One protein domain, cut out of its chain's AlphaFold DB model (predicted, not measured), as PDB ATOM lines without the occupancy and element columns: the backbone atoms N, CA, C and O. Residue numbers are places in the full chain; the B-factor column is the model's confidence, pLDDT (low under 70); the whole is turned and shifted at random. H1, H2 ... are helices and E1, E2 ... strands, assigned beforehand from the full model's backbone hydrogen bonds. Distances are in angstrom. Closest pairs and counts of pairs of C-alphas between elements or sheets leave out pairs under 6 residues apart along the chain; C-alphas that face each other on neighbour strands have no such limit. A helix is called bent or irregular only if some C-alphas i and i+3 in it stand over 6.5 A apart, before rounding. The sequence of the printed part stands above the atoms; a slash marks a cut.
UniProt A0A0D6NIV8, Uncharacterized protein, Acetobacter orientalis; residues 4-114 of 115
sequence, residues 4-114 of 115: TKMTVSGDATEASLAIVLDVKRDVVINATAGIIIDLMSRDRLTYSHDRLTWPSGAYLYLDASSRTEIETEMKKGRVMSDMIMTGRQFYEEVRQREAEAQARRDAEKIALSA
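What this domain is: This is residues 4 to 114 of the 115 residues of an uncharacterized protein of Acetobacter orientalis (UniProt A0A0D6NIV8). A small closed barrel of six short to medium strands, E1 to E6, has one very long helix, H1, packed with residues 64 to 77 on its outside. Residues 85 to 114, of which 85 to 112 belong to H1, stick out from this body as a long arm: the whole spans 86 A along its longest axis, the body without the arm 43 A. The printed part has 111 residues with six named strands and one named helix, E1 E2 E3 E4 E5 E6 H1 along the chain; neighbours round the barrel are antiparallel, and the class is mixed, helices and strands. The whole is extended, with a radius of gyration of the C-alphas of 24.5 A and spans of 86 by 25 by 20 A.

How they stand to each other: E1, residues 4 to 13, E2, residues 19 to 30, E3, residues 35 to 38, E4, residues 44 to 48, E5, residues 51 to 53, and E6, residues 59 to 62, form a meander, each strand the antiparallel neighbour of the one before, and E6 is also the neighbour of E1. E1 bends by 71 degrees at residue 10 and E2 by 79 degrees at residue 22. E1 and E2 are a hairpin, with N 8 and O 25 at 2.8 A. On the other side of E1, beside its residues 9 to 13, is E6, with N 61 and O 11 at 2.8 A. E2 and E3 have N 28 and O 37 at 2.9 A; E3 and E4 have N 45 and O 36 at 2.8 A. E4 is staggered, pairing with E3 over residues 44 to 45 and with E5 over 46 to 48, where N 46 and O 53 are 2.9 A apart. E5 and E6 have N 60 and O 52 at 2.8 A. H1, residues 64 to 112, is on the barrel and outside it, at a height over the sheet of 12.3 A. It lies over E2 and E3, and only just over E1, with 3 of its C-alphas. It runs along the strands, at 17 degrees to E2 on the local plane. Its closest C-alphas to E1 are those of Ser 66 and Val 8, 5.0 A apart. In H1 every O i to N i+4 pair is within hydrogen-bond range.

Where its parts are: E1 begins at C-alpha 4 (29.085, -43.951, -10.960) and is 24.8 A long; E2 is 28.1 A. E3 to E6 are shorter strands. H1 is 72.1 A long, from C-alpha 64 (38.208, -59.934, -9.856) to C-alpha 112 (0.775, -21.996, -58.447), and is not bent.

The domain as a whole: The two C-alphas farthest apart, those of Ala 18 and Ala 114, are 86.4 A apart. Without the free stretch, the body of 81 residues spans 43 by 23 by 19 A. The printed part has no cut, and each link between named elements is tight. Mean pLDDT of the printed part is 88.5; residues 15 to 17 and 111 to 114 are under 70.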
ATOM      1  N   THR A   4      29.180 -42.916 -11.993       93.19
ATOM      2  CA  THR A   4      29.085 -43.951 -10.960       93.19
ATOM      3  C   THR A   4      30.272 -43.802 -10.019       93.19
ATOM      4  O   THR A   4      31.420 -43.862 -10.459       93.19
ATOM      5  N   LYS A   5      30.009 -43.578  -8.727       95.19
ATOM      6  CA  LYS A   5      31.031 -43.662  -7.677       95.19
ATOM      7  C   LYS A   5      31.106 -45.106  -7.183       95.19
ATOM      8  O   LYS A   5      30.066 -45.699  -6.910       95.19
ATOM      9  N   MET A   6      32.314 -45.631  -7.008       95.00
ATOM     10  CA  MET A   6      32.538 -46.961  -6.441       95.00
ATOM     11  C   MET A   6      33.889 -47.052  -5.730       95.00
ATOM     12  O   MET A   6      34.776 -46.233  -5.970       95.00
ATOM     13  N   THR A   7      34.041 -48.055  -4.871       96.69
ATOM     14  CA  THR A   7      35.322 -48.401  -4.250       96.69
ATOM     15  C   THR A   7      35.859 -49.649  -4.933       96.69
ATOM     16  O   THR A   7      35.161 -50.654  -5.004       96.69
ATOM     17  N   VAL A   8      37.090 -49.585  -5.422       95.44
ATOM     18  CA  VAL A   8      37.792 -50.703  -6.053       95.44
ATOM     19  C   VAL A   8      38.917 -51.183  -5.150       95.44
ATOM     20  O   VAL A   8      39.498 -50.388  -4.409       95.44
ATOM     21  N   SER A   9      39.232 -52.468  -5.216       96.00
ATOM     22  CA  SER A   9      40.288 -53.107  -4.435       96.00
ATOM     23  C   SER A   9      41.291 -53.853  -5.299       96.00
ATOM     24  O   SER A   9      40.993 -54.251  -6.429       96.00
ATOM     25  N   GLY A  10      42.499 -54.014  -4.764       94.50
ATOM     26  CA  GLY A  10      43.579 -54.697  -5.451       94.50
ATOM     27  C   GLY A  10      44.948 -54.492  -4.813       94.50
ATOM     28  O   GLY A  10      45.066 -53.891  -3.747       94.50
ATOM     29  N   ASP A  11      45.986 -54.920  -5.520       93.00
ATOM     30  CA  ASP A  11      47.376 -54.769  -5.092       93.00
ATOM     31  C   ASP A  11      48.023 -53.593  -5.825       93.00
ATOM     32  O   ASP A  11      48.068 -53.543  -7.060       93.00
ATOM     33  N   ALA A  12      48.494 -52.605  -5.070       88.81
ATOM     34  CA  ALA A  12      49.102 -51.406  -5.625       88.81
ATOM     35  C   ALA A  12      50.611 -51.570  -5.769       88.81
ATOM     36  O   ALA A  12      51.286 -52.112  -4.898       88.81
ATOM     37  N   THR A  13      51.146 -51.009  -6.843       85.56
ATOM     38  CA  THR A  13      52.569 -50.724  -6.976       85.56
ATOM     39  C   THR A  13      52.787 -49.229  -6.882       85.56
ATOM     40  O   THR A  13      52.136 -48.430  -7.561       85.56
ATOM     41  N   GLU A  14      53.710 -48.843  -6.016       73.75
ATOM     42  CA  GLU A  14      54.192 -47.473  -5.963       73.75
ATOM     43  C   GLU A  14      55.280 -47.245  -7.018       73.75
ATOM     44  O   GLU A  14      55.925 -48.183  -7.492       73.75
ATOM     45  N   ALA A  15      55.565 -45.979  -7.335       63.53
ATOM     46  CA  ALA A  15      56.719 -45.616  -8.167       63.53
ATOM     47  C   ALA A  15      58.064 -46.114  -7.580       63.53
ATOM     48  O   ALA A  15      59.061 -46.194  -8.292       63.53
ATOM     49  N   SER A  16      58.079 -46.476  -6.291       63.19
ATOM     50  CA  SER A  16      59.195 -47.077  -5.555       63.19
ATOM     51  C   SER A  16      59.373 -48.591  -5.786       63.19
ATOM     52  O   SER A  16      60.306 -49.165  -5.230       63.19
ATOM     53  N   LEU A  17      58.517 -49.236  -6.597       63.28
ATOM     54  CA  LEU A  17      58.457 -50.691  -6.856       63.28
ATOM     55  C   LEU A  17      58.030 -51.566  -5.658       63.28
ATOM     56  O   LEU A  17      58.023 -52.792  -5.776       63.28
ATOM     57  N   ALA A  18      57.636 -50.978  -4.526       79.25
ATOM     58  CA  ALA A  18      57.020 -51.731  -3.434       79.25
ATOM     59  C   ALA A  18      55.584 -52.146  -3.801       79.25
ATOM     60  O   ALA A  18      54.824 -51.345  -4.354       79.25
ATOM     61  N   ILE A  19      55.219 -53.395  -3.482       82.94
ATOM     62  CA  ILE A  19      53.848 -53.903  -3.616       82.94
ATOM     63  C   ILE A  19      53.130 -53.718  -2.278       82.94
ATOM     64  O   ILE A  19      53.585 -54.224  -1.252       82.94
ATOM     65  N   VAL A  20      52.001 -53.016  -2.303       88.31
ATOM     66  CA  VAL A  20      51.089 -52.850  -1.167       88.31
ATOM     67  C   VAL A  20      49.839 -53.679  -1.440       88.31
ATOM     68  O   VAL A  20      49.160 -53.452  -2.440       88.31
ATOM     69  N   LEU A  21      49.551 -54.637  -0.560       91.69
ATOM     70  CA  LEU A  21      48.427 -55.565  -0.708       91.69
ATOM     71  C   LEU A  21      47.110 -54.963  -0.194       91.69
ATOM     72  O   LEU A  21      47.126 -54.102   0.689       91.69
ATOM     73  N   ASP A  22      45.984 -55.453  -0.720       90.00
ATOM     74  CA  ASP A  22      44.617 -55.150  -0.250       90.00
ATOM     75  C   ASP A  22      44.264 -53.647  -0.202       90.00
ATOM     76  O   ASP A  22      43.522 -53.158   0.659       90.00
ATOM     77  N   VAL A  23      44.782 -52.882  -1.160       92.12
ATOM     78  CA  VAL A  23      44.535 -51.445  -1.280       92.12
ATOM     79  C   VAL A  23      43.125 -51.196  -1.792       92.12
ATOM     80  O   VAL A  23      42.711 -51.750  -2.805       92.12
ATOM     81  N   LYS A  24      42.405 -50.286  -1.128       94.81
ATOM     82  CA  LYS A  24      41.087 -49.799  -1.554       94.81
ATOM     83  C   LYS A  24      41.173 -48.370  -2.072       94.81
ATOM     84  O   LYS A  24      41.836 -47.527  -1.469       94.81
ATOM     85  N   ARG A  25      40.484 -48.085  -3.176       93.75
ATOM     86  CA  ARG A  25      40.441 -46.765  -3.815       93.75
ATOM     87  C   ARG A  25      39.028 -46.386  -4.206       93.75
ATOM     88  O   ARG A  25      38.331 -47.141  -4.868       93.75
ATOM     89  N   ASP A  26      38.637 -45.181  -3.828       97.00
ATOM     90  CA  ASP A  26      37.387 -44.578  -4.263       97.00
ATOM     91  C   ASP A  26      37.585 -43.944  -5.641       97.00
ATOM     92  O   ASP A  26      38.407 -43.042  -5.805       97.00
ATOM     93  N   VAL A  27      36.805 -44.381  -6.625       96.69
ATOM     94  CA  VAL A  27      36.863 -43.874  -7.997       96.69
ATOM     95  C   VAL A  27      35.496 -43.402  -8.475       96.69
ATOM     96  O   VAL A  27      34.446 -43.828  -7.989       96.69
ATOM     97  N   VAL A  28      35.511 -42.511  -9.461       96.38
ATOM     98  CA  VAL A  28      34.333 -42.130 -10.240       96.38
ATOM     99  C   VAL A  28      34.535 -42.542 -11.684       96.38
ATOM    100  O   VAL A  28      35.550 -42.216 -12.294       96.38
ATOM    101  N   ILE A  29      33.533 -43.211 -12.242       94.44
ATOM    102  CA  ILE A  29      33.497 -43.635 -13.635       94.44
ATOM    103  C   ILE A  29      32.464 -42.794 -14.376       94.44
ATOM    104  O   ILE A  29      31.279 -42.808 -14.048       94.44
ATOM    105  N   ASN A  30      32.910 -42.083 -15.408       92.12
ATOM    106  CA  ASN A  30      32.042 -41.603 -16.475       92.12
ATOM    107  C   ASN A  30      32.139 -42.599 -17.628       92.12
ATOM    108  O   ASN A  30      33.011 -42.500 -18.496       92.12
ATOM    109  N   ALA A  31      31.242 -43.579 -17.604       85.88
ATOM    110  CA  ALA A  31      31.304 -44.715 -18.509       85.88
ATOM    111  C   ALA A  31      31.019 -44.320 -19.966       85.88
ATOM    112  O   ALA A  31      31.582 -44.911 -20.883       85.88
ATOM    113  N   THR A  32      30.183 -43.300 -20.192       83.88
ATOM    114  CA  THR A  32      29.886 -42.783 -21.538       83.88
ATOM    115  C   THR A  32      31.114 -42.123 -22.165       83.88
ATOM    116  O   THR A  32      31.360 -42.289 -23.352       83.88
ATOM    117  N   ALA A  33      31.909 -41.401 -21.370       85.56
ATOM    118  CA  ALA A  33      33.145 -40.768 -21.831       85.56
ATOM    119  C   ALA A  33      34.380 -41.687 -21.740       85.56
ATOM    120  O   ALA A  33      35.467 -41.292 -22.160       85.56
ATOM    121  N   GLY A  34      34.245 -42.885 -21.159       86.31
ATOM    122  CA  GLY A  34      35.367 -43.786 -20.894       86.31
ATOM    123  C   GLY A  34      36.413 -43.185 -19.947       86.31
ATOM    124  O   GLY A  34      37.614 -43.360 -20.152       86.31
ATOM    125  N   ILE A  35      35.974 -42.414 -18.948       92.12
ATOM    126  CA  ILE A  35      36.853 -41.730 -17.991       92.12
ATOM    127  C   ILE A  35      36.701 -42.380 -16.617       92.12
ATOM    128  O   ILE A  35      35.581 -42.551 -16.140       92.12
ATOM    129  N   ILE A  36      37.826 -42.675 -15.966       95.69
ATOM    130  CA  ILE A  36      37.891 -43.098 -14.564       95.69
ATOM    131  C   ILE A  36      38.756 -42.087 -13.812       95.69
ATOM    132  O   ILE A  36      39.814 -41.701 -14.306       95.69
ATOM    133  N   ILE A  37      38.294 -41.629 -12.652       96.75
ATOM    134  CA  ILE A  37      38.962 -40.616 -11.830       96.75
ATOM    135  C   ILE A  37      39.163 -41.183 -10.430       96.75
ATOM    136  O   ILE A  37      38.190 -41.601  -9.807       96.75
ATOM    137  N   ASP A  38      40.396 -41.169  -9.927       95.81
ATOM    138  CA  ASP A  38      40.663 -41.414  -8.507       95.81
ATOM    139  C   ASP A  38      40.182 -40.218  -7.688       95.81
ATOM    140  O   ASP A  38      40.579 -39.083  -7.943       95.81
ATOM    141  N   LEU A  39      39.335 -40.441  -6.688       95.75
ATOM    142  CA  LEU A  39      38.764 -39.343  -5.912       95.75
ATOM    143  C   LEU A  39      39.762 -38.699  -4.949       95.75
ATOM    144  O   LEU A  39      39.591 -37.530  -4.600       95.75
ATOM    145  N   MET A  40      40.794 -39.436  -4.530       92.69
ATOM    146  CA  MET A  40      41.802 -38.919  -3.609       92.69
ATOM    147  C   MET A  40      42.763 -37.958  -4.315       92.69
ATOM    148  O   MET A  40      42.902 -36.811  -3.895       92.69
ATOM    149  N   SER A  41      43.411 -38.416  -5.389       92.88
ATOM    150  CA  SER A  41      44.358 -37.601  -6.169       92.88
ATOM    151  C   SER A  41      43.678 -36.670  -7.173       92.88
ATOM    152  O   SER A  41      44.269 -35.669  -7.569       92.88
ATOM    153  N   ARG A  42      42.428 -36.963  -7.559       94.94
ATOM    154  CA  ARG A  42      41.711 -36.351  -8.696       94.94
ATOM    155  C   ARG A  42      42.358 -36.639 -10.050       94.94
ATOM    156  O   ARG A  42      42.005 -36.002 -11.043       94.94
ATOM    157  N   ASP A  43      43.256 -37.617 -10.102       95.50
ATOM    158  CA  ASP A  43      43.900 -38.021 -11.337       95.50
ATOM    159  C   ASP A  43      42.945 -38.819 -12.220       95.50
ATOM    160  O   ASP A  43      42.179 -39.674 -11.760       95.50
ATOM    161  N   ARG A  44      43.038 -38.574 -13.529       96.50
ATOM    162  CA  ARG A  44      42.430 -39.448 -14.528       96.50
ATOM    163  C   ARG A  44      43.262 -40.720 -14.633       96.50
ATOM    164  O   ARG A  44      44.428 -40.673 -15.022       96.50
ATOM    165  N   LEU A  45      42.634 -41.850 -14.345       95.81
ATOM    166  CA  LEU A  45      43.258 -43.161 -14.415       95.81
ATOM    167  C   LEU A  45      43.095 -43.762 -15.808       95.81
ATOM    168  O   LEU A  45      42.048 -43.628 -16.449       95.81
ATOM    169  N   THR A  46      44.123 -44.479 -16.251       95.38
ATOM    170  CA  THR A  46      44.032 -45.349 -17.426       95.38
ATOM    171  C   THR A  46      43.665 -46.753 -16.975       95.38
ATOM    172  O   THR A  46      44.336 -47.319 -16.115       95.38
ATOM    173  N   TYR A  47      42.616 -47.323 -17.562       93.88
ATOM    174  CA  TYR A  47      42.202 -48.699 -17.307       93.88
ATOM    175  C   TYR A  47      42.628 -49.604 -18.464       93.88
ATOM    176  O   TYR A  47      42.278 -49.342 -19.615       93.88
ATOM    177  N   SER A  48      43.388 -50.661 -18.168       90.38
ATOM    178  CA  SER A  48      43.854 -51.621 -19.175       90.38
ATOM    179  C   SER A  48      43.998 -53.020 -18.585       90.38
ATOM    180  O   SER A  48      44.639 -53.160 -17.544       90.38
ATOM    181  N   HIS A  49      43.489 -54.040 -19.284       84.81
ATOM    182  CA  HIS A  49      43.459 -55.440 -18.836       84.81
ATOM    183  C   HIS A  49      42.805 -55.587 -17.452       84.81
ATOM    184  O   HIS A  49      41.587 -55.660 -17.332       84.81
ATOM    185  N   ASP A  50      43.622 -55.595 -16.410       91.69
ATOM    186  CA  ASP A  50      43.283 -55.855 -15.019       91.69
ATOM    187  C   ASP A  50      43.791 -54.757 -14.077       91.69
ATOM    188  O   ASP A  50      43.765 -54.942 -12.866       91.69
ATOM    189  N   ARG A  51      44.248 -53.609 -14.598       94.25
ATOM    190  CA  ARG A  51      44.853 -52.563 -13.765       94.25
ATOM    191  C   ARG A  51      44.350 -51.154 -14.048       94.25
ATOM    192  O   ARG A  51      44.051 -50.801 -15.193       94.25
ATOM    193  N   LEU A  52      44.339 -50.335 -12.999       95.44
ATOM    194  CA  LEU A  52      44.227 -48.876 -13.076       95.44
ATOM    195  C   LEU A  52      45.614 -48.260 -12.932       95.44
ATOM    196  O   LEU A  52      46.332 -48.593 -11.998       95.44
ATOM    197  N   THR A  53      45.986 -47.363 -13.838       95.19
ATOM    198  CA  THR A  53      47.310 -46.723 -13.866       95.19
ATOM    199  C   THR A  53      47.166 -45.216 -13.688       95.19
ATOM    200  O   THR A  53      46.403 -44.577 -14.421       95.19
ATOM    201  N   TRP A  54      47.897 -44.657 -12.724       94.38
ATOM    202  CA  TRP A  54      48.008 -43.218 -12.492       94.38
ATOM    203  C   TRP A  54      48.968 -42.568 -13.498       94.38
ATOM    204  O   TRP A  54      49.855 -43.240 -14.029       94.38
ATOM    205  N   PRO A  55      48.878 -41.242 -13.712       93.69
ATOM    206  CA  PRO A  55      49.833 -40.500 -14.541       93.69
ATOM    207  C   PRO A  55      51.291 -40.620 -14.076       93.69
ATOM    208  O   PRO A  55      52.206 -40.513 -14.885       93.69
ATOM    209  N   SER A  56      51.511 -40.866 -12.782       90.44
ATOM    210  CA  SER A  56      52.837 -41.106 -12.201       90.44
ATOM    211  C   SER A  56      53.470 -42.439 -12.621       90.44
ATOM    212  O   SER A  56      54.645 -42.660 -12.343       90.44
ATOM    213  N   GLY A  57      52.708 -43.338 -13.253       90.12
ATOM    214  CA  GLY A  57      53.128 -44.701 -13.588       90.12
ATOM    215  C   GLY A  57      52.839 -45.735 -12.496       90.12
ATOM    216  O   GLY A  57      52.923 -46.929 -12.771       90.12
ATOM    217  N   ALA A  58      52.444 -45.303 -11.293       90.38
ATOM    218  CA  ALA A  58      51.902 -46.203 -10.276       90.38
ATOM    219  C   ALA A  58      50.650 -46.906 -10.817       90.38
ATOM    220  O   ALA A  58      49.874 -46.304 -11.567       90.38
ATOM    221  N   TYR A  59      50.423 -48.160 -10.438       93.00
ATOM    222  CA  TYR A  59      49.227 -48.888 -10.859       93.00
ATOM    223  C   TYR A  59      48.667 -49.784  -9.755       93.00
ATOM    224  O   TYR A  59      49.393 -50.248  -8.881       93.00
ATOM    225  N   LEU A  60      47.364 -50.043  -9.825       94.69
ATOM    226  CA  LEU A  60      46.606 -50.945  -8.964       94.69
ATOM    227  C   LEU A  60      46.141 -52.135  -9.804       94.69
ATOM    228  O   LEU A  60      45.329 -51.942 -10.710       94.69
ATOM    229  N   TYR A  61      46.642 -53.335  -9.512       95.25
ATOM    230  CA  TYR A  61      46.096 -54.584 -10.043       95.25
ATOM    231  C   TYR A  61      44.787 -54.888  -9.337       95.25
ATOM    232  O   TYR A  61      44.782 -55.171  -8.147       95.25
ATOM    233  N   LEU A  62      43.683 -54.801 -10.065       96.06
ATOM    234  CA  LEU A  62      42.345 -54.951  -9.522       96.06
ATOM    235  C   LEU A  62      42.051 -56.409  -9.187       96.06
ATOM    236  O   LEU A  62      42.356 -57.318  -9.964       96.06
ATOM    237  N   ASP A  63      41.349 -56.617  -8.079       95.81
ATOM    238  CA  ASP A  63      40.723 -57.903  -7.823       95.81
ATOM    239  C   ASP A  63      39.612 -58.206  -8.848       95.81
ATOM    240  O   ASP A  63      39.124 -57.351  -9.601       95.81
ATOM    241  N   ALA A  64      39.195 -59.473  -8.887       95.12
ATOM    242  CA  ALA A  64      38.208 -59.934  -9.856       95.12
ATOM    243  C   ALA A  64      36.844 -59.231  -9.710       95.12
ATOM    244  O   ALA A  64      36.168 -59.022 -10.721       95.12
ATOM    245  N   SER A  65      36.447 -58.862  -8.486       94.88
ATOM    246  CA  SER A  65      35.164 -58.201  -8.216       94.88
ATOM    247  C   SER A  65      35.157 -56.789  -8.794       94.88
ATOM    248  O   SER A  65      34.318 -56.455  -9.627       94.88
ATOM    249  N   SER A  66      36.167 -55.998  -8.438       95.88
ATOM    250  CA  SER A  66      36.360 -54.621  -8.883       95.88
ATOM    251  C   SER A  66      36.490 -54.544 -10.398       95.88
ATOM    252  O   SER A  66      35.868 -53.695 -11.032       95.88
ATOM    253  N   ARG A  67      37.242 -55.474 -11.006       95.19
ATOM    254  CA  ARG A  67      37.330 -55.585 -12.467       95.19
ATOM    255  C   ARG A  67      35.953 -55.799 -13.098       95.19
ATOM    256  O   ARG A  67      35.589 -55.079 -14.022       95.19
ATOM    257  N   THR A  68      35.183 -56.757 -12.583       95.31
ATOM    258  CA  THR A  68      33.854 -57.097 -13.120       95.31
ATOM    259  C   THR A  68      32.890 -55.912 -13.030       95.31
ATOM    260  O   THR A  68      32.126 -55.649 -13.963       95.31
ATOM    261  N   GLU A  69      32.930 -55.170 -11.926       93.56
ATOM    262  CA  GLU A  69      32.092 -53.988 -11.744       93.56
ATOM    263  C   GLU A  69      32.487 -52.850 -12.698       93.56
ATOM    264  O   GLU A  69      31.613 -52.300 -13.373       93.56
ATOM    265  N   ILE A  70      33.787 -52.552 -12.847       93.44
ATOM    266  CA  ILE A  70      34.271 -51.561 -13.824       93.44
ATOM    267  C   ILE A  70      33.827 -51.948 -15.238       93.44
ATOM    268  O   ILE A  70      33.272 -51.121 -15.960       93.44
ATOM    269  N   GLU A  71      34.037 -53.199 -15.650       93.38
ATOM    270  CA  GLU A  71      33.646 -53.679 -16.979       93.38
ATOM    271  C   GLU A  71      32.136 -53.559 -17.212       93.38
ATOM    272  O   GLU A  71      31.699 -53.158 -18.295       93.38
ATOM    273  N   THR A  72      31.336 -53.850 -16.184       93.56
ATOM    274  CA  THR A  72      29.878 -53.717 -16.226       93.56
ATOM    275  C   THR A  72      29.458 -52.265 -16.434       93.56
ATOM    276  O   THR A  72      28.651 -51.982 -17.324       93.56
ATOM    277  N   GLU A  73      30.021 -51.332 -15.666       92.12
ATOM    278  CA  GLU A  73      29.730 -49.905 -15.817       92.12
ATOM    279  C   GLU A  73      30.177 -49.389 -17.186       92.12
ATOM    280  O   GLU A  73      29.396 -48.754 -17.896       92.12
ATOM    281  N   MET A  74      31.384 -49.746 -17.626       90.06
ATOM    282  CA  MET A  74      31.902 -49.375 -18.944       90.06
ATOM    283  C   MET A  74      31.023 -49.925 -20.075       90.06
ATOM    284  O   MET A  74      30.774 -49.221 -21.054       90.06
ATOM    285  N   LYS A  75      30.490 -51.147 -19.943       91.25
ATOM    286  CA  LYS A  75      29.538 -51.722 -20.906       91.25
ATOM    287  C   LYS A  75      28.227 -50.935 -20.947       91.25
ATOM    288  O   LYS A  75      27.769 -50.610 -22.041       91.25
ATOM    289  N   LYS A  76      27.651 -50.578 -19.791       90.06
ATOM    290  CA  LYS A  76      26.463 -49.700 -19.726       90.06
ATOM    291  C   LYS A  76      26.735 -48.358 -20.411       90.06
ATOM    292  O   LYS A  76      25.909 -47.882 -21.185       90.06
ATOM    293  N   GLY A  77      27.912 -47.781 -20.169       87.25
ATOM    294  CA  GLY A  77      28.375 -46.546 -20.801       87.25
ATOM    295  C   GLY A  77      28.411 -46.610 -22.322       87.25
ATOM    296  O   GLY A  77      27.903 -45.695 -22.970       87.25
ATOM    297  N   ARG A  78      28.946 -47.703 -22.885       87.62
ATOM    298  CA  ARG A  78      28.974 -47.937 -24.339       87.62
ATOM    299  C   ARG A  78      27.572 -48.017 -24.928       87.62
ATOM    300  O   ARG A  78      27.284 -47.278 -25.858       87.62
ATOM    301  N   VAL A  79      26.680 -48.814 -24.330       88.00
ATOM    302  CA  VAL A  79      25.283 -48.917 -24.797       88.00
ATOM    303  C   VAL A  79      24.607 -47.543 -24.799       88.00
ATOM    304  O   VAL A  79      23.975 -47.169 -25.783       88.00
ATOM    305  N   MET A  80      24.779 -46.751 -23.734       85.50
ATOM    306  CA  MET A  80      24.238 -45.387 -23.688       85.50
ATOM    307  C   MET A  80      24.850 -44.472 -24.757       85.50
ATOM    308  O   MET A  80      24.126 -43.689 -25.367       85.50
ATOM    309  N   SER A  81      26.161 -44.559 -24.997       82.69
ATOM    310  CA  SER A  81      26.835 -43.786 -26.047       82.69
ATOM    311  C   SER A  81      26.286 -44.128 -27.435       82.69
ATOM    312  O   SER A  81      25.954 -43.225 -28.203       82.69
ATOM    313  N   ASP A  82      26.117 -45.416 -27.736       83.81
ATOM    314  CA  ASP A  82      25.584 -45.897 -29.015       83.81
ATOM    315  C   ASP A  82      24.132 -45.443 -29.231       83.81
ATOM    316  O   ASP A  82      23.764 -44.998 -30.321       83.81
ATOM    317  N   MET A  83      23.311 -45.461 -28.175       81.94
ATOM    318  CA  MET A  83      21.944 -44.924 -28.212       81.94
ATOM    319  C   MET A  83      21.908 -43.412 -28.484       81.94
ATOM    320  O   MET A  83      21.051 -42.935 -29.226       81.94
ATOM    321  N   ILE A  84      22.838 -42.641 -27.913       82.06
ATOM    322  CA  ILE A  84      22.922 -41.193 -28.156       82.06
ATOM    323  C   ILE A  84      23.331 -40.918 -29.608       82.06
ATOM    324  O   ILE A  84      22.744 -40.050 -30.256       82.06
ATOM    325  N   MET A  85      24.315 -41.654 -30.131       77.50
ATOM    326  CA  MET A  85      24.768 -41.493 -31.516       77.50
ATOM    327  C   MET A  85      23.675 -41.857 -32.523       77.50
ATOM    328  O   MET A  85      23.416 -41.084 -33.444       77.50
ATOM    329  N   THR A  86      22.989 -42.985 -32.322       83.62
ATOM    330  CA  THR A  86      21.877 -43.410 -33.190       83.62
ATOM    331  C   THR A  86      20.696 -42.442 -33.118       83.62
ATOM    332  O   THR A  86      20.155 -42.061 -34.154       83.62
ATOM    333  N   GLY A  87      20.336 -41.957 -31.924       83.44
ATOM    334  CA  GLY A  87      19.297 -40.936 -31.768       83.44
ATOM    335  C   GLY A  87      19.639 -39.624 -32.479       83.44
ATOM    336  O   GLY A  87      18.766 -39.005 -33.089       83.44
ATOM    337  N   ARG A  88      20.915 -39.218 -32.464       85.62
ATOM    338  CA  ARG A  88      21.387 -38.038 -33.197       85.62
ATOM    339  C   ARG A  88      21.288 -38.222 -34.711       85.62
ATOM    340  O   ARG A  88      20.782 -37.326 -35.376       85.62
ATOM    341  N   GLN A  89      21.731 -39.364 -35.235       85.00
ATOM    342  CA  GLN A  89      21.618 -39.677 -36.665       85.00
ATOM    343  C   GLN A  89      20.156 -39.662 -37.116       85.00
ATOM    344  O   GLN A  89      19.818 -38.996 -38.089       85.00
ATOM    345  N   PHE A  90      19.273 -40.305 -36.350       84.31
ATOM    346  CA  PHE A  90      17.840 -40.302 -36.629       84.31
ATOM    347  C   PHE A  90      17.251 -38.884 -36.643       84.31
ATOM    348  O   PHE A  90      16.494 -38.532 -37.546       84.31
ATOM    349  N   TYR A  91      17.615 -38.042 -35.672       89.81
ATOM    350  CA  TYR A  91      17.174 -36.647 -35.637       89.81
ATOM    351  C   TYR A  91      17.658 -35.849 -36.860       89.81
ATOM    352  O   TYR A  91      16.883 -35.094 -37.447       89.81
ATOM    353  N   GLU A  92      18.921 -36.019 -37.258       91.56
ATOM    354  CA  GLU A  92      19.493 -35.357 -38.434       91.56
ATOM    355  C   GLU A  92      18.789 -35.804 -39.730       91.56
ATOM    356  O   GLU A  92      18.433 -34.955 -40.551       91.56
ATOM    357  N   GLU A  93      18.478 -37.097 -39.870       88.62
ATOM    358  CA  GLU A  93      17.703 -37.630 -40.999       88.62
ATOM    359  C   GLU A  93      16.280 -37.061 -41.065       88.62
ATOM    360  O   GLU A  93      15.827 -36.641 -42.132       88.62
ATOM    361  N   VAL A  94      15.559 -37.027 -39.937       88.75
ATOM    362  CA  VAL A  94      14.201 -36.462 -39.881       88.75
ATOM    363  C   VAL A  94      14.228 -34.982 -40.246       88.75
ATOM    364  O   VAL A  94      13.455 -34.551 -41.100       88.75
ATOM    365  N   ARG A  95      15.164 -34.218 -39.674       92.81
ATOM    366  CA  ARG A  95      15.327 -32.791 -39.967       92.81
ATOM    367  C   ARG A  95      15.580 -32.540 -41.457       92.81
ATOM    368  O   ARG A  95      15.025 -31.595 -42.015       92.81
ATOM    369  N   GLN A  96      16.403 -33.366 -42.105       92.94
ATOM    370  CA  GLN A  96      16.666 -33.244 -43.537       92.94
ATOM    371  C   GLN A  96      15.405 -33.528 -44.365       92.94
ATOM    372  O   GLN A  96      15.067 -32.743 -45.250       92.94
ATOM    373  N   ARG A  97      14.661 -34.591 -44.035       88.62
ATOM    374  CA  ARG A  97      13.395 -34.911 -44.714       88.62
ATOM    375  C   ARG A  97      12.352 -33.809 -44.553       88.62
ATOM    376  O   ARG A  97      11.642 -33.505 -45.507       88.62
ATOM    377  N   GLU A  98      12.254 -33.200 -43.374       90.38
ATOM    378  CA  GLU A  98      11.350 -32.069 -43.141       90.38
ATOM    379  C   GLU A  98      11.750 -30.840 -43.963       90.38
ATOM    380  O   GLU A  98      10.884 -30.210 -44.571       90.38
ATOM    381  N   ALA A  99      13.047 -30.530 -44.054       90.75
ATOM    382  CA  ALA A  99      13.545 -29.438 -44.889       90.75
ATOM    383  C   ALA A  99      13.263 -29.676 -46.384       90.75
ATOM    384  O   ALA A  99      12.806 -28.769 -47.078       90.75
ATOM    385  N   GLU A 100      13.472 -30.900 -46.875       89.56
ATOM    386  CA  GLU A 100      13.163 -31.286 -48.258       89.56
ATOM    387  C   GLU A 100      11.655 -31.228 -48.547       89.56
ATOM    388  O   GLU A 100      11.235 -30.729 -49.593       89.56
ATOM    389  N   ALA A 101      10.823 -31.697 -47.612       87.88
ATOM    390  CA  ALA A 101       9.371 -31.622 -47.732       87.88
ATOM    391  C   ALA A 101       8.871 -30.170 -47.735       87.88
ATOM    392  O   ALA A 101       7.963 -29.837 -48.498       87.88
ATOM    393  N   GLN A 102       9.468 -29.301 -46.917       87.19
ATOM    394  CA  GLN A 102       9.134 -27.883 -46.875       87.19
ATOM    395  C   GLN A 102       9.538 -27.176 -48.177       87.19
ATOM    396  O   GLN A 102       8.710 -26.492 -48.775       87.19
ATOM    397  N   ALA A 103      10.749 -27.430 -48.684       86.69
ATOM    398  CA  ALA A 103      11.219 -26.872 -49.951       86.69
ATOM    399  C   ALA A 103      10.326 -27.266 -51.142       86.69
ATOM    400  O   ALA A 103      10.060 -26.439 -52.013       86.69
ATOM    401  N   ARG A 104       9.812 -28.506 -51.167       85.69
ATOM    402  CA  ARG A 104       8.849 -28.946 -52.193       85.69
ATOM    403  C   ARG A 104       7.537 -28.167 -52.127       85.69
ATOM    404  O   ARG A 104       7.088 -27.668 -53.152       85.69
ATOM    405  N   ARG A 105       6.961 -28.007 -50.932       84.31
ATOM    406  CA  ARG A 105       5.717 -27.236 -50.744       84.31
ATOM    407  C   ARG A 105       5.883 -25.773 -51.145       84.31
ATOM    408  O   ARG A 105       4.964 -25.184 -51.705       84.31
ATOM    409  N   ASP A 106       7.038 -25.182 -50.852       82.44
ATOM    410  CA  ASP A 106       7.318 -23.790 -51.201       82.44
ATOM    411  C   ASP A 106       7.513 -23.623 -52.719       82.44
ATOM    412  O   ASP A 106       6.983 -22.677 -53.299       82.44
ATOM    413  N   ALA A 107       8.168 -24.577 -53.390       78.94
ATOM    414  CA  ALA A 107       8.271 -24.598 -54.850       78.94
ATOM    415  C   ALA A 107       6.902 -24.764 -55.539       78.94
ATOM    416  O   ALA A 107       6.612 -24.057 -56.504       78.94
ATOM    417  N   GLU A 108       6.040 -25.644 -55.020       77.88
ATOM    418  CA  GLU A 108       4.670 -25.835 -55.516       77.88
ATOM    419  C   GLU A 108       3.817 -24.569 -55.346       77.88
ATOM    420  O   GLU A 108       3.091 -24.186 -56.262       77.88
ATOM    421  N   LYS A 109       3.943 -23.862 -54.214       76.06
ATOM    422  CA  LYS A 109       3.256 -22.579 -53.990       76.06
ATOM    423  C   LYS A 109       3.711 -21.481 -54.946       76.06
ATOM    424  O   LYS A 109       2.869 -20.727 -55.421       76.06
ATOM    425  N   ILE A 110       5.014 -21.384 -55.221       73.81
ATOM    426  CA  ILE A 110       5.551 -20.397 -56.170       73.81
ATOM    427  C   ILE A 110       5.038 -20.693 -57.583       73.81
ATOM    428  O   ILE A 110       4.567 -19.776 -58.255       73.81
ATOM    429  N   ALA A 111       5.059 -21.963 -58.002       68.56
ATOM    430  CA  ALA A 111       4.539 -22.383 -59.302       68.56
ATOM    431  C   ALA A 111       3.040 -22.063 -59.470       68.56
ATOM    432  O   ALA A 111       2.655 -21.518 -60.496       68.56
ATOM    433  N   LEU A 112       2.216 -22.309 -58.444       63.97
ATOM    434  CA  LEU A 112       0.775 -21.996 -58.447       63.97
ATOM    435  C   LEU A 112       0.456 -20.493 -58.407       63.97
ATOM    436  O   LEU A 112      -0.666 -20.104 -58.705       63.97
ATOM    437  N   SER A 113       1.408 -19.649 -58.001       63.31
ATOM    438  CA  SER A 113       1.249 -18.184 -57.975       63.31
ATOM    439  C   SER A 113       1.746 -17.474 -59.239       63.31
ATOM    440  O   SER A 113       1.647 -16.251 -59.323       63.31
ATOM    441  N   ALA A 114       2.324 -18.221 -60.188       58.00
ATOM    442  CA  ALA A 114       2.826 -17.707 -61.463       58.00
ATOM    443  C   ALA A 114       1.869 -17.952 -62.653       58.00
ATOM    444  O   ALA A 114       2.156 -17.468 -63.750       58.00
TER     445      ALA A 114